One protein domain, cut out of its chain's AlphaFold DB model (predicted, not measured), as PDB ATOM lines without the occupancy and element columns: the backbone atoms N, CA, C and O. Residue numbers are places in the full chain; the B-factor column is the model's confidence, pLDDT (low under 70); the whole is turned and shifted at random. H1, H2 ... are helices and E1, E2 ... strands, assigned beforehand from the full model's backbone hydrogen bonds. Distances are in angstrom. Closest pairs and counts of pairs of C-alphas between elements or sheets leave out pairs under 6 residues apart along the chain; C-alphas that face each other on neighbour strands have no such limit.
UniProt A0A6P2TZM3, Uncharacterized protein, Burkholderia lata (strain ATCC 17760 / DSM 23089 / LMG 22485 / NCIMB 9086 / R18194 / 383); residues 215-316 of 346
ATOM      1  N   PRO A 215     156.110 134.905 126.795       63.00
ATOM      2  CA  PRO A 215     157.154 133.884 126.866       63.00
ATOM      3  C   PRO A 215     157.895 133.859 128.207       63.00
ATOM      4  O   PRO A 215     157.999 132.804 128.828       63.00
ATOM      5  N   ALA A 216     158.345 135.015 128.704       62.94
ATOM      6  CA  ALA A 216     159.074 135.106 129.967       62.94
ATOM      7  C   ALA A 216     158.210 134.703 131.172       62.94
ATOM      8  O   ALA A 216     158.660 133.942 132.024       62.94
ATOM      9  N   ASN A 217     156.953 135.148 131.228       61.22
ATOM     10  CA  ASN A 217     156.023 134.756 132.288       61.22
ATOM     11  C   ASN A 217     155.722 133.258 132.254       61.22
ATOM     12  O   ASN A 217     155.752 132.594 133.286       61.22
ATOM     13  N   HIS A 218     155.478 132.702 131.071       66.56
ATOM     14  CA  HIS A 218     155.188 131.282 130.935       66.56
ATOM     15  C   HIS A 218     156.420 130.428 131.284       66.56
ATOM     16  O   HIS A 218     156.298 129.424 131.984       66.56
ATOM     17  N   ARG A 219     157.633 130.885 130.931       65.06
ATOM     18  CA  ARG A 219     158.894 130.288 131.404       65.06
ATOM     19  C   ARG A 219     159.059 130.391 132.929       65.06
ATOM     20  O   ARG A 219     159.572 129.463 133.543       65.06
ATOM     21  N   LEU A 220     158.603 131.474 133.563       65.81
ATOM     22  CA  LEU A 220     158.665 131.638 135.022       65.81
ATOM     23  C   LEU A 220     157.720 130.689 135.782       65.81
ATOM     24  O   LEU A 220     158.116 130.182 136.832       65.81
ATOM     25  N   PHE A 221     156.501 130.462 135.278       68.62
ATOM     26  CA  PHE A 221     155.472 129.663 135.967       68.62
ATOM     27  C   PHE A 221     155.450 128.182 135.564       68.62
ATOM     28  O   PHE A 221     155.276 127.324 136.429       68.62
ATOM     29  N   VAL A 222     155.652 127.875 134.280       74.81
ATOM     30  CA  VAL A 222     155.721 126.501 133.749       74.81
ATOM     31  C   VAL A 222     157.176 126.085 133.532       74.81
ATOM     32  O   VAL A 222     157.593 125.008 133.948       74.81
ATOM     33  N   GLY A 223     157.971 126.959 132.912       63.53
ATOM     34  CA  GLY A 223     159.294 126.617 132.378       63.53
ATOM     35  C   GLY A 223     160.378 126.252 133.390       63.53
ATOM     36  O   GLY A 223     161.383 125.688 132.977       63.53
ATOM     37  N   ARG A 224     160.195 126.498 134.695       69.12
ATOM     38  CA  ARG A 224     161.165 126.064 135.722       69.12
ATOM     39  C   ARG A 224     161.359 124.548 135.770       69.12
ATOM     40  O   ARG A 224     162.416 124.098 136.200       69.12
ATOM     41  N   GLU A 225     160.346 123.792 135.364       79.88
ATOM     42  CA  GLU A 225     160.346 122.324 135.389       79.88
ATOM     43  C   GLU A 225     160.513 121.715 133.986       79.88
ATOM     44  O   GLU A 225     160.632 120.498 133.855       79.88
ATOM     45  N   LEU A 226     160.553 122.547 132.940       86.88
ATOM     46  CA  LEU A 226     160.748 122.099 131.564       86.88
ATOM     47  C   LEU A 226     162.239 121.962 131.245       86.88
ATOM     48  O   LEU A 226     163.070 122.758 131.683       86.88
ATOM     49  N   VAL A 227     162.567 120.967 130.426       91.00
ATOM     50  CA  VAL A 227     163.923 120.750 129.926       91.00
ATOM     51  C   VAL A 227     164.063 121.434 128.576       91.00
ATOM     52  O   VAL A 227     163.285 121.181 127.656       91.00
ATOM     53  N   GLU A 228     165.065 122.299 128.450       91.38
ATOM     54  CA  GLU A 228     165.412 122.915 127.175       91.38
ATOM     55  C   GLU A 228     166.105 121.892 126.264       91.38
ATOM     56  O   GLU A 228     167.109 121.283 126.638       91.38
ATOM     57  N   VAL A 229     165.563 121.706 125.063       93.38
ATOM     58  CA  VAL A 229     166.113 120.856 124.005       93.38
ATOM     59  C   VAL A 229     166.184 121.629 122.687       93.38
ATOM     60  O   VAL A 229     165.363 122.515 122.436       93.38
ATOM     61  N   PRO A 230     167.152 121.314 121.811       94.62
ATOM     62  CA  PRO A 230     167.238 121.957 120.509       94.62
ATOM     63  C   PRO A 230     166.033 121.577 119.636       94.62
ATOM     64  O   PRO A 230     165.750 120.397 119.422       94.62
ATOM     65  N   GLY A 231     165.347 122.592 119.113       94.25
ATOM     66  CA  GLY A 231     164.248 122.460 118.165       94.25
ATOM     67  C   GLY A 231     164.521 123.196 116.855       94.25
ATOM     68  O   GLY A 231     165.419 124.036 116.753       94.25
ATOM     69  N   ILE A 232     163.737 122.864 115.835       95.75
ATOM     70  CA  ILE A 232     163.747 123.505 114.518       95.75
ATOM     71  C   ILE A 232     162.307 123.871 114.173       95.75
ATOM     72  O   ILE A 232     161.418 123.021 114.273       95.75
ATOM     73  N   LEU A 233     162.078 125.123 113.782       94.06
ATOM     74  CA  LEU A 233     160.781 125.560 113.269       94.06
ATOM     75  C   LEU A 233     160.526 124.925 111.900       94.06
ATOM     76  O   LEU A 233     161.393 124.969 111.026       94.06
ATOM     77  N   VAL A 234     159.352 124.324 111.736       94.75
ATOM     78  CA  VAL A 234     158.940 123.616 110.521       94.75
ATOM     79  C   VAL A 234     157.492 123.939 110.178       94.75
ATOM     80  O   VAL A 234     156.694 124.237 111.067       94.75
ATOM     81  N   ASP A 235     157.140 123.811 108.901       93.44
ATOM     82  CA  ASP A 235     155.780 124.032 108.398       93.44
ATOM     83  C   ASP A 235     155.210 125.414 108.785       93.44
ATOM     84  O   ASP A 235     154.034 125.558 109.135       93.44
ATOM     85  N   CYS A 236     156.059 126.442 108.718       91.44
ATOM     86  CA  CYS A 236     155.690 127.829 108.941       91.44
ATOM     87  C   CYS A 236     154.774 128.350 107.826       91.44
ATOM     88  O   CYS A 236     155.116 128.313 106.645       91.44
ATOM     89  N   ALA A 237     153.619 128.899 108.197       89.69
ATOM     90  CA  ALA A 237     152.674 129.470 107.248       89.69
ATOM     91  C   ALA A 237     151.926 130.683 107.820       89.69
ATOM     92  O   ALA A 237     151.601 130.724 109.013       89.69
ATOM     93  N   PRO A 238     151.574 131.660 106.968       85.38
ATOM     94  CA  PRO A 238     150.666 132.730 107.345       85.38
ATOM     95  C   PRO A 238     149.239 132.194 107.491       85.38
ATOM     96  O   PRO A 238     148.733 131.440 106.653       85.38
ATOM     97  N   ARG A 239     148.565 132.595 108.566       82.69
ATOM     98  CA  ARG A 239     147.186 132.211 108.875       82.69
ATOM     99  C   ARG A 239     146.405 133.420 109.355       82.69
ATOM    100  O   ARG A 239     146.937 134.280 110.047       82.69
ATOM    101  N   TYR A 240     145.127 133.470 109.001       76.00
ATOM    102  CA  TYR A 240     144.200 134.455 109.542       76.00
ATOM    103  C   TYR A 240     143.378 133.804 110.655       76.00
ATOM    104  O   TYR A 240     142.657 132.832 110.407       76.00
ATOM    105  N   THR A 241     143.481 134.342 111.869       68.25
ATOM    106  CA  THR A 241     142.842 133.786 113.067       68.25
ATOM    107  C   THR A 241     141.792 134.735 113.620       68.25
ATOM    108  O   THR A 241     142.042 135.918 113.837       68.25
ATOM    109  N   GLY A 242     140.600 134.201 113.895       56.56
ATOM    110  CA  GLY A 242     139.424 134.955 114.333       56.56
ATOM    111  C   GLY A 242     138.437 135.215 113.191       56.56
ATOM    112  O   GLY A 242     138.793 135.171 112.023       56.56
ATOM    113  N   GLY A 243     137.159 135.426 113.517       54.97
ATOM    114  CA  GLY A 243     136.101 135.617 112.515       54.97
ATOM    115  C   GLY A 243     136.143 137.000 111.842       54.97
ATOM    116  O   GLY A 243     137.128 137.419 111.243       54.97
ATOM    117  N   ARG A 244     135.059 137.774 111.970       44.28
ATOM    118  CA  ARG A 244     134.948 139.128 111.379       44.28
ATOM    119  C   ARG A 244     135.962 140.165 111.898       44.28
ATOM    120  O   ARG A 244     136.061 141.236 111.316       44.28
ATOM    121  N   LYS A 245     136.653 139.878 113.003       55.88
ATOM    122  CA  LYS A 245     137.685 140.724 113.632       55.88
ATOM    123  C   LYS A 245     138.920 139.886 113.966       55.88
ATOM    124  O   LYS A 245     139.402 139.902 115.096       55.88
ATOM    125  N   GLY A 246     139.317 139.049 113.018       63.03
ATOM    126  CA  GLY A 246     140.537 138.278 113.133       63.03
ATOM    127  C   GLY A 246     141.775 139.138 112.919       63.03
ATOM    128  O   GLY A 246     141.697 140.354 112.732       63.03
ATOM    129  N   HIS A 247     142.921 138.491 112.991       68.50
ATOM    130  CA  HIS A 247     144.219 139.078 112.724       68.50
ATOM    131  C   HIS A 247     145.072 138.066 111.976       68.50
ATOM    132  O   HIS A 247     144.865 136.855 112.088       68.50
ATOM    133  N   ASP A 248     146.020 138.580 111.204       77.12
ATOM    134  CA  ASP A 248     147.021 137.741 110.575       77.12
ATOM    135  C   ASP A 248     148.061 137.326 111.615       77.12
ATOM    136  O   ASP A 248     148.472 138.128 112.459       77.12
ATOM    137  N   GLN A 249     148.499 136.079 111.536       82.38
ATOM    138  CA  GLN A 249     149.558 135.521 112.360       82.38
ATOM    139  C   GLN A 249     150.432 134.568 111.547       82.38
ATOM    140  O   GLN A 249     150.027 134.076 110.493       82.38
ATOM    141  N   ILE A 250     151.641 134.309 112.037       83.75
ATOM    142  CA  ILE A 250     152.502 133.245 111.510       83.75
ATOM    143  C   ILE A 250     152.417 132.073 112.469       83.75
ATOM    144  O   ILE A 250     152.744 132.218 113.647       83.75
ATOM    145  N   GLU A 251     151.977 130.932 111.958       89.00
ATOM    146  CA  GLU A 251     151.945 129.668 112.683       89.00
ATOM    147  C   GLU A 251     153.107 128.809 112.205       89.00
ATOM    148  O   GLU A 251     153.302 128.675 111.002       89.00
ATOM    149  N   CYS A 252     153.858 128.229 113.135       90.50
ATOM    150  CA  CYS A 252     154.902 127.254 112.845       90.50
ATOM    151  C   CYS A 252     154.738 126.070 113.792       90.50
ATOM    152  O   CYS A 252     154.346 126.239 114.951       90.50
ATOM    153  N   ASP A 253     155.129 124.893 113.334       93.25
ATOM    154  CA  ASP A 253     155.377 123.764 114.212       93.25
ATOM    155  C   ASP A 253     156.851 123.744 114.634       93.25
ATOM    156  O   ASP A 253     157.705 124.430 114.073       93.25
ATOM    157  N   VAL A 254     157.158 122.965 115.665       94.44
ATOM    158  CA  VAL A 254     158.528 122.721 116.112       94.44
ATOM    159  C   VAL A 254     158.817 121.232 116.054       94.44
ATOM    160  O   VAL A 254     158.093 120.423 116.636       94.44
ATOM    161  N   SER A 255     159.886 120.854 115.360       95.75
ATOM    162  CA  SER A 255     160.445 119.508 115.431       95.75
ATOM    163  C   SER A 255     161.604 119.494 116.417       95.75
ATOM    164  O   SER A 255     162.478 120.357 116.365       95.75
ATOM    165  N   TYR A 256     161.612 118.521 117.320       95.56
ATOM    166  CA  TYR A 256     162.659 118.347 118.326       95.56
ATOM    167  C   TYR A 256     162.913 116.860 118.565       95.56
ATOM    168  O   TYR A 256     162.098 116.004 118.209       95.56
ATOM    169  N   GLU A 257     164.060 116.542 119.152       95.56
ATOM    170  CA  GLU A 257     164.431 115.169 119.479       95.56
ATOM    171  C   GLU A 257     164.390 114.946 120.991       95.56
ATOM    172  O   GLU A 257     164.977 115.703 121.762       95.56
ATOM    173  N   TRP A 258     163.702 113.888 121.414       94.50
ATOM    174  CA  TRP A 258     163.633 113.462 122.807       94.50
ATOM    175  C   TRP A 258     163.992 111.983 122.909       94.50
ATOM    176  O   TRP A 258     163.309 111.132 122.338       94.50
ATOM    177  N   GLN A 259     165.073 111.668 123.628       92.69
ATOM    178  CA  GLN A 259     165.542 110.289 123.845       92.69
ATOM    179  C   GLN A 259     165.664 109.464 122.542       92.69
ATOM    180  O   GLN A 259     165.237 108.312 122.478       92.69
ATOM    181  N   GLY A 260     166.211 110.060 121.477       91.19
ATOM    182  CA  GLY A 260     166.389 109.387 120.183       91.19
ATOM    183  C   GLY A 260     165.136 109.326 119.300       91.19
ATOM    184  O   GLY A 260     165.161 108.704 118.238       91.19
ATOM    185  N   ARG A 261     164.014 109.930 119.721       93.56
ATOM    186  CA  ARG A 261     162.769 110.002 118.943       93.56
ATOM    187  C   ARG A 261     162.511 111.427 118.482       93.56
ATOM    188  O   ARG A 261     162.528 112.353 119.289       93.56
ATOM    189  N   LYS A 262     162.201 111.594 117.195       92.88
ATOM    190  CA  LYS A 262     161.721 112.871 116.660       92.88
ATOM    191  C   LYS A 262     160.262 113.066 117.042       92.88
ATOM    192  O   LYS A 262     159.410 112.256 116.682       92.88
ATOM    193  N   LEU A 263     160.001 114.144 117.762       94.00
ATOM    194  CA  LEU A 263     158.675 114.594 118.143       94.00
ATOM    195  C   LEU A 263     158.372 115.925 117.456       94.00
ATOM    196  O   LEU A 263     159.245 116.578 116.871       94.00
ATOM    197  N   ARG A 264     157.092 116.284 117.484       90.88
ATOM    198  CA  ARG A 264     156.573 117.497 116.870       90.88
ATOM    199  C   ARG A 264     155.594 118.163 117.824       90.88
ATOM    200  O   ARG A 264     154.683 117.506 118.323       90.88
ATOM    201  N   GLY A 265     155.800 119.451 118.054       87.75
ATOM    202  CA  GLY A 265     154.916 120.332 118.810       87.75
ATOM    203  C   GLY A 265     154.519 121.542 117.970       87.75
ATOM    204  O   GLY A 265     154.909 121.645 116.808       87.75
ATOM    205  N   GLN A 266     153.770 122.470 118.563       87.69
ATOM    206  CA  GLN A 266     153.434 123.749 117.934       87.69
ATOM    207  C   GLN A 266     154.244 124.873 118.575       87.69
ATOM    208  O   GLN A 266     154.365 124.924 119.801       87.69
ATOM    209  N   ALA A 267     154.786 125.776 117.760       87.12
ATOM    210  CA  ALA A 267     155.438 126.979 118.254       87.12
ATOM    211  C   ALA A 267     154.405 128.095 118.478       87.12
ATOM    212  O   ALA A 267     153.392 128.178 117.783       87.12
ATOM    213  N   GLU A 268     154.658 128.962 119.457       84.94
ATOM    214  CA  GLU A 268     153.843 130.150 119.713       84.94
ATOM    215  C   GLU A 268     153.805 131.042 118.475       84.94
ATOM    216  O   GLU A 268     154.854 131.479 117.986       84.94
ATOM    217  N   ALA A 269     152.591 131.306 117.992       80.69
ATOM    218  CA  ALA A 269     152.371 132.119 116.811       80.69
ATOM    219  C   ALA A 269     152.818 133.571 117.032       80.69
ATOM    220  O   ALA A 269     152.918 134.061 118.158       80.69
ATOM    221  N   VAL A 270     153.095 134.274 115.937       76.00
ATOM    222  CA  VAL A 270     153.425 135.705 115.976       76.00
ATOM    223  C   VAL A 270     152.278 136.501 115.380       76.00
ATOM    224  O   VAL A 270     152.000 136.371 114.190       76.00
ATOM    225  N   ASP A 271     151.659 137.353 116.198       74.62
ATOM    226  CA  ASP A 271     150.539 138.216 115.814       74.62
ATOM    227  C   ASP A 271     150.982 139.432 114.981       74.62
ATOM    228  O   ASP A 271     151.833 140.225 115.395       74.62
ATOM    229  N   PHE A 272     150.292 139.688 113.869       67.19
ATOM    230  CA  PHE A 272     150.435 140.888 113.040       67.19
ATOM    231  C   PHE A 272     149.114 141.667 112.988       67.19
ATOM    232  O   PHE A 272     148.361 141.616 112.023       67.19
ATOM    233  N   ARG A 273     148.815 142.436 114.042       61.56
ATOM    234  CA  ARG A 273     147.502 143.106 114.181       61.56
ATOM    235  C   ARG A 273     147.340 144.422 113.417       61.56
ATOM    236  O   ARG A 273     146.231 144.750 113.015       61.56
ATOM    237  N   TRP A 274     148.409 145.205 113.265       51.06
ATOM    238  CA  TRP A 274     148.289 146.618 112.857       51.06
ATOM    239  C   TRP A 274     148.946 146.958 111.514       51.06
ATOM    240  O   TRP A 274     148.614 147.982 110.928       51.06
ATOM    241  N   PHE A 275     149.858 146.117 111.009       51.53
ATOM    242  CA  PHE A 275     150.661 146.425 109.813       51.53
ATOM    243  C   PHE A 275     150.991 145.191 108.957       51.53
ATOM    244  O   PHE A 275     152.067 145.125 108.349       51.53
ATOM    245  N   ALA A 276     150.103 144.197 108.934       56.34
ATOM    246  CA  ALA A 276     150.295 143.017 108.106       56.34
ATOM    247  C   ALA A 276     149.997 143.344 106.633       56.34
ATOM    248  O   ALA A 276     148.986 143.951 106.293       56.34
ATOM    249  N   THR A 277     150.900 142.944 105.750       59.88
ATOM    250  CA  THR A 277     150.646 142.845 104.307       59.88
ATOM    251  C   THR A 277     151.026 141.429 103.908       59.88
ATOM    252  O   THR A 277     152.031 140.947 104.434       59.88
ATOM    253  N   ALA A 278     150.319 140.798 102.966       63.56
ATOM    254  CA  ALA A 278     150.584 139.412 102.548       63.56
ATOM    255  C   ALA A 278     152.084 139.145 102.297       63.56
ATOM    256  O   ALA A 278     152.693 138.335 102.981       63.56
ATOM    257  N   GLY A 279     152.745 139.978 101.483       64.38
ATOM    258  CA  GLY A 279     154.179 139.818 101.202       64.38
ATOM    259  C   GLY A 279     155.139 140.077 102.379       64.38
ATOM    260  O   GLY A 279     156.320 139.763 102.270       64.38
ATOM    261  N   ARG A 280     154.686 140.660 103.498       69.56
ATOM    262  CA  ARG A 280     155.477 140.747 104.746       69.56
ATOM    263  C   ARG A 280     155.289 139.505 105.609       69.56
ATOM    264  O   ARG A 280     156.248 139.098 106.250       69.56
ATOM    265  N   LEU A 281     154.080 138.949 105.621       75.25
ATOM    266  CA  LEU A 281     153.757 137.712 106.326       75.25
ATOM    267  C   LEU A 281     154.477 136.527 105.683       75.25
ATOM    268  O   LEU A 281     155.176 135.813 106.390       75.25
ATOM    269  N   ASP A 282     154.400 136.396 104.354       77.75
ATOM    270  CA  ASP A 282     155.057 135.314 103.608       77.75
ATOM    271  C   ASP A 282     156.571 135.323 103.848       77.75
ATOM    272  O   ASP A 282     157.144 134.339 104.294       77.75
ATOM    273  N   ARG A 283     157.218 136.488 103.693       80.38
ATOM    274  CA  ARG A 283     158.663 136.627 103.954       80.38
ATOM    275  C   ARG A 283     159.050 136.321 105.395       80.38
ATOM    276  O   ARG A 283     160.164 135.878 105.640       80.38
ATOM    277  N   ALA A 284     158.184 136.642 106.352       80.19
ATOM    278  CA  ALA A 284     158.452 136.370 107.754       80.19
ATOM    279  C   ALA A 284     158.250 134.882 108.088       80.19
ATOM    280  O   ALA A 284     158.992 134.367 108.920       80.19
ATOM    281  N   ALA A 285     157.316 134.195 107.423       85.00
ATOM    282  CA  ALA A 285     157.170 132.744 107.504       85.00
ATOM    283  C   ALA A 285     158.381 132.040 106.872       85.00
ATOM    284  O   ALA A 285     159.014 131.221 107.533       85.00
ATOM    285  N   ASP A 286     158.788 132.454 105.667       86.31
ATOM    286  CA  ASP A 286     159.980 131.937 104.979       86.31
ATOM    287  C   ASP A 286     161.258 132.150 105.803       86.31
ATOM    288  O   ASP A 286     162.128 131.287 105.856       86.31
ATOM    289  N   ALA A 287     161.384 133.303 106.470       87.00
ATOM    290  CA  ALA A 287     162.520 133.595 107.341       87.00
ATOM    291  C   ALA A 287     162.496 132.806 108.663       87.00
ATOM    292  O   ALA A 287     163.530 132.689 109.323       87.00
ATOM    293  N   ALA A 288     161.326 132.323 109.087       88.50
ATOM    294  CA  ALA A 288     161.179 131.519 110.294       88.50
ATOM    295  C   ALA A 288     161.430 130.027 110.032       88.50
ATOM    296  O   ALA A 288     161.963 129.359 110.919       88.50
ATOM    297  N   GLU A 289     161.078 129.527 108.846       93.25
ATOM    298  CA  GLU A 289     161.246 128.125 108.452       93.25
ATOM    299  C   GLU A 289     162.709 127.670 108.575       93.25
ATOM    300  O   GLU A 289     163.644 128.350 108.151       93.25
ATOM    301  N   GLY A 290     162.926 126.505 109.187       92.38
ATOM    302  CA  GLY A 290     164.255 125.920 109.368       92.38
ATOM    303  C   GLY A 290     165.121 126.603 110.430       92.38
ATOM    304  O   GLY A 290     166.248 126.166 110.672       92.38
ATOM    305  N   ARG A 291     164.630 127.648 111.106       93.00
ATOM    306  CA  ARG A 291     165.385 128.306 112.177       93.00
ATOM    307  C   ARG A 291     165.454 127.425 113.423       93.00
ATOM    308  O   ARG A 291     164.445 126.892 113.888       93.00
ATOM    309  N   HIS A 292     166.649 127.342 114.002       93.12
ATOM    310  CA  HIS A 292     166.874 126.691 115.288       93.12
ATOM    311  C   HIS A 292     166.344 127.548 116.437       93.12
ATOM    312  O   HIS A 292     166.667 128.733 116.535       93.12
ATOM    313  N   VAL A 293     165.554 126.934 117.313       90.81
ATOM    314  CA  VAL A 293     164.954 127.572 118.489       90.81
ATOM    315  C   VAL A 293     165.032 126.631 119.694       90.81
ATOM    316  O   VAL A 293     165.030 125.412 119.509       90.81
ATOM    317  N   PRO A 294     165.089 127.153 120.930       90.25
ATOM    318  CA  PRO A 294     164.923 126.318 122.109       90.25
ATOM    319  C   PRO A 294     163.473 125.819 122.197       90.25
ATOM    320  O   PRO A 294     162.523 126.606 122.132       90.25
ATOM    321  N   ALA A 295     163.302 124.507 122.346       90.44
ATOM    322  CA  ALA A 295     162.035 123.885 122.703       90.44
ATOM    323  C   ALA A 295     162.091 123.455 124.173       90.44
ATOM    324  O   ALA A 295     163.032 122.801 124.608       90.44
ATOM    325  N   TYR A 296     161.081 123.822 124.947       89.88
ATOM    326  CA  TYR A 296     160.962 123.502 126.364       89.88
ATOM    327  C   TYR A 296     159.998 122.332 126.517       89.88
ATOM    328  O   TYR A 296     158.801 122.488 126.279       89.88
ATOM    329  N   VAL A 297     160.523 121.159 126.863       91.38
ATOM    330  CA  VAL A 297     159.785 119.891 126.890       91.38
ATOM    331  C   VAL A 297     159.523 119.465 128.325       91.38
ATOM    332  O   VAL A 297     160.412 119.540 129.175       91.38
ATOM    333  N   ASP A 298     158.311 118.990 128.590       91.75
ATOM    334  CA  ASP A 298     158.000 118.338 129.857       91.75
ATOM    335  C   ASP A 298     158.595 116.918 129.866       91.75
ATOM    336  O   ASP A 298     158.197 116.081 129.050       91.75
ATOM    337  N   PRO A 299     159.535 116.602 130.775       89.50
ATOM    338  CA  PRO A 299     160.156 115.283 130.815       89.50
ATOM    339  C   PRO A 299     159.175 114.153 131.160       89.50
ATOM    340  O   PRO A 299     159.425 113.008 130.776       89.50
ATOM    341  N   ALA A 300     158.078 114.443 131.870       89.50
ATOM    342  CA  ALA A 300     157.046 113.462 132.203       89.50
ATOM    343  C   ALA A 300     156.050 113.247 131.051       89.50
ATOM    344  O   ALA A 300     155.472 112.168 130.928       89.50
ATOM    345  N   GLN A 301     155.867 114.258 130.200       89.62
ATOM    346  CA  GLN A 301     154.968 114.242 129.049       89.62
ATOM    347  C   GLN A 301     155.688 114.824 127.826       89.62
ATOM    348  O   GLN A 301     155.420 115.958 127.437       89.62
ATOM    349  N   PRO A 302     156.577 114.064 127.158       89.12
ATOM    350  CA  PRO A 302     157.443 114.609 126.110       89.12
ATOM    351  C   PRO A 302     156.697 115.076 124.852       89.12
ATOM    352  O   PRO A 302     157.296 115.718 123.993       89.12
ATOM    353  N   GLY A 303     155.402 114.763 124.728       87.31
ATOM    354  CA  GLY A 303     154.513 115.339 123.714       87.31
ATOM    355  C   GLY A 303     154.067 116.776 124.014       87.31
ATOM    356  O   GLY A 303     153.622 117.472 123.103       87.31
ATOM    357  N   TYR A 304     154.208 117.240 125.258       90.94
ATOM    358  CA  TYR A 304     154.024 118.635 125.631       90.94
ATOM    359  C   TYR A 304     155.354 119.376 125.504       90.94
ATOM    360  O   TYR A 304     156.295 119.165 126.273       90.94
ATOM    361  N   ALA A 305     155.415 120.260 124.513       89.44
ATOM    362  CA  ALA A 305     156.560 121.110 124.261       89.44
ATOM    363  C   ALA A 305     156.111 122.527 123.928       89.44
ATOM    364  O   ALA A 305     155.091 122.729 123.270       89.44
ATOM    365  N   ILE A 306     156.909 123.496 124.360       87.81
ATOM    366  CA  ILE A 306     156.697 124.913 124.096       87.81
ATOM    367  C   ILE A 306     157.910 125.429 123.340       87.81
ATOM    368  O   ILE A 306     159.033 125.342 123.828       87.81
ATOM    369  N   ALA A 307     157.692 125.993 122.162       88.88
ATOM    370  CA  ALA A 307     158.711 126.731 121.432       88.88
ATOM    371  C   ALA A 307     158.148 128.088 121.040       88.88
ATOM    372  O   ALA A 307     156.934 128.260 120.934       88.88
ATOM    373  N   PHE A 308     159.025 129.051 120.808       85.50
ATOM    374  CA  PHE A 308     158.627 130.392 120.415       85.50
ATOM    375  C   PHE A 308     159.173 130.667 119.026       85.50
ATOM    376  O   PHE A 308     160.359 130.470 118.767       85.50
ATOM    377  N   VAL A 309     158.315 131.146 118.123       82.88
ATOM    378  CA  VAL A 309     158.801 131.654 116.838       82.88
ATOM    379  C   VAL A 309     159.681 132.879 117.082       82.88
ATOM    380  O   VAL A 309     160.628 133.112 116.349       82.88
ATOM    381  N   ASN A 310     159.447 133.679 118.115       73.00
ATOM    382  CA  ASN A 310     160.372 134.748 118.470       73.00
ATOM    383  C   ASN A 310     160.327 135.007 119.983       73.00
ATOM    384  O   ASN A 310     159.248 135.152 120.557       73.00
ATOM    385  N   ASP A 311     161.501 135.052 120.610       59.62
ATOM    386  CA  ASP A 311     161.671 135.221 122.060       59.62
ATOM    387  C   ASP A 311     161.412 136.668 122.524       59.62
ATOM    388  O   ASP A 311     161.036 136.896 123.678       59.62
ATOM    389  N   ASP A 312     161.529 137.637 121.610       52.72
ATOM    390  CA  ASP A 312     161.402 139.074 121.890       52.72
ATOM    391  C   ASP A 312     160.008 139.646 121.590       52.72
ATOM    392  O   ASP A 312     159.809 140.865 121.536       52.72
ATOM    393  N   VAL A 313     159.003 138.793 121.382       47.25
ATOM    394  CA  VAL A 313     157.656 139.286 121.085       47.25
ATOM    395  C   VAL A 313     156.986 139.716 122.381       47.25
ATOM    396  O   VAL A 313     156.463 138.913 123.155       47.25
ATOM    397  N   PHE A 314     156.940 141.031 122.584       43.62
ATOM    398  CA  PHE A 314     155.872 141.659 123.348       43.62
ATOM    399  C   PHE A 314     154.558 141.331 122.639       43.62
ATOM    400  O   PHE A 314     154.125 142.055 121.747       43.62
ATOM    401  N   VAL A 315     153.952 140.198 122.985       41.50
ATOM    402  CA  VAL A 315     152.584 139.893 122.578       41.50
ATOM    403  C   VAL A 315     151.712 140.749 123.491       41.50
ATOM    404  O   VAL A 315     151.636 140.434 124.682       41.50
ATOM    405  N   PRO A 316     151.091 141.850 123.016       40.94
ATOM    406  CA  PRO A 316     150.091 142.526 123.823       40.94
ATOM    407  C   PRO A 316     149.038 141.473 124.150       40.94
ATOM    408  O   PRO A 316     148.428 140.903 123.242       40.94
TER     409      PRO A 316
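This is residues 215 to 316 of the 346 residues of an uncharacterized protein of Burkholderia lata (strain ATCC 17760 / DSM 23089 / LMG 22485 / NCIMB 9086 / R18194 / 383) (UniProt A0A6P2TZM3). Five strands, E1 E2 E3 E6 E5 and back to E1, ring a small closed barrel; the E1-E2 hairpin reaches on past it, with short E4 beside E2 and H2 packed along the outside. H1 is a small helix on the barrel. The printed part has 102 residues, two named helices and six named strands, ordered H1 E1 E2 E3 E4 H2 E5 E6; the class is mixed, and so is the barrel. It is compact, with a radius of gyration of the C-alphas of 14.2 A, and spans 40 by 26 by 23 A.

H1, residues 215 to 221, is on the barrel; Pro 215 and Phe 308 of E6, residues 305 to 308, have their closest C-alphas, 7.5 A apart. E1, residues 227 to 241, bends by 87 degrees at residue 238 and forms an antiparallel hairpin with E2, residues 247 to 258; N 232 and O 255 are 2.9 A apart, within hydrogen-bond range. E3, residues 261 to 268, completes a meander, each strand the antiparallel neighbour of the one before, with N 254 and O 265 at 2.8 A. E3 runs on at 30 degrees into E4, residues 270 to 272, antiparallel to E2, with N 272 and O 248 at 2.8 A. H2, residues 278 to 288, lies outside the barrel over E1 and E2, at a height over the sheet of 8.3 A; the closest C-alphas of H2 and E1, Ala 285 and Cys 236, are 5.3 A apart. E5, residues 292 to 297, is antiparallel to E1, with N 229 and O 295 at 2.8 A, and forms a hairpin with E6, with N 296 and O 306 at 2.8 A. E6 is parallel to E3, with N 268 and O 307 at 2.8 A. Every O i to N i+4 pair of H1 is within hydrogen-bond range, and 6 of 7 in H2.

H1 begins at C-alpha 215 (157.154, 133.884, 126.866). From first to last C-alpha E1 measures 30.0 A, E2 33.7 A, E3 22.1 A and H2 15.3 A. E6 ends at C-alpha 308 (158.627, 130.392, 120.415).

The C-alphas farthest apart, those of Arg 244 and Gly 260, are 44.2 A apart. The printed part has no cut, and no link is long. The pLDDT is under 70 at residues 215 to 221, 223 to 224, 241 to 247, 272 to 280 and 311 to 316.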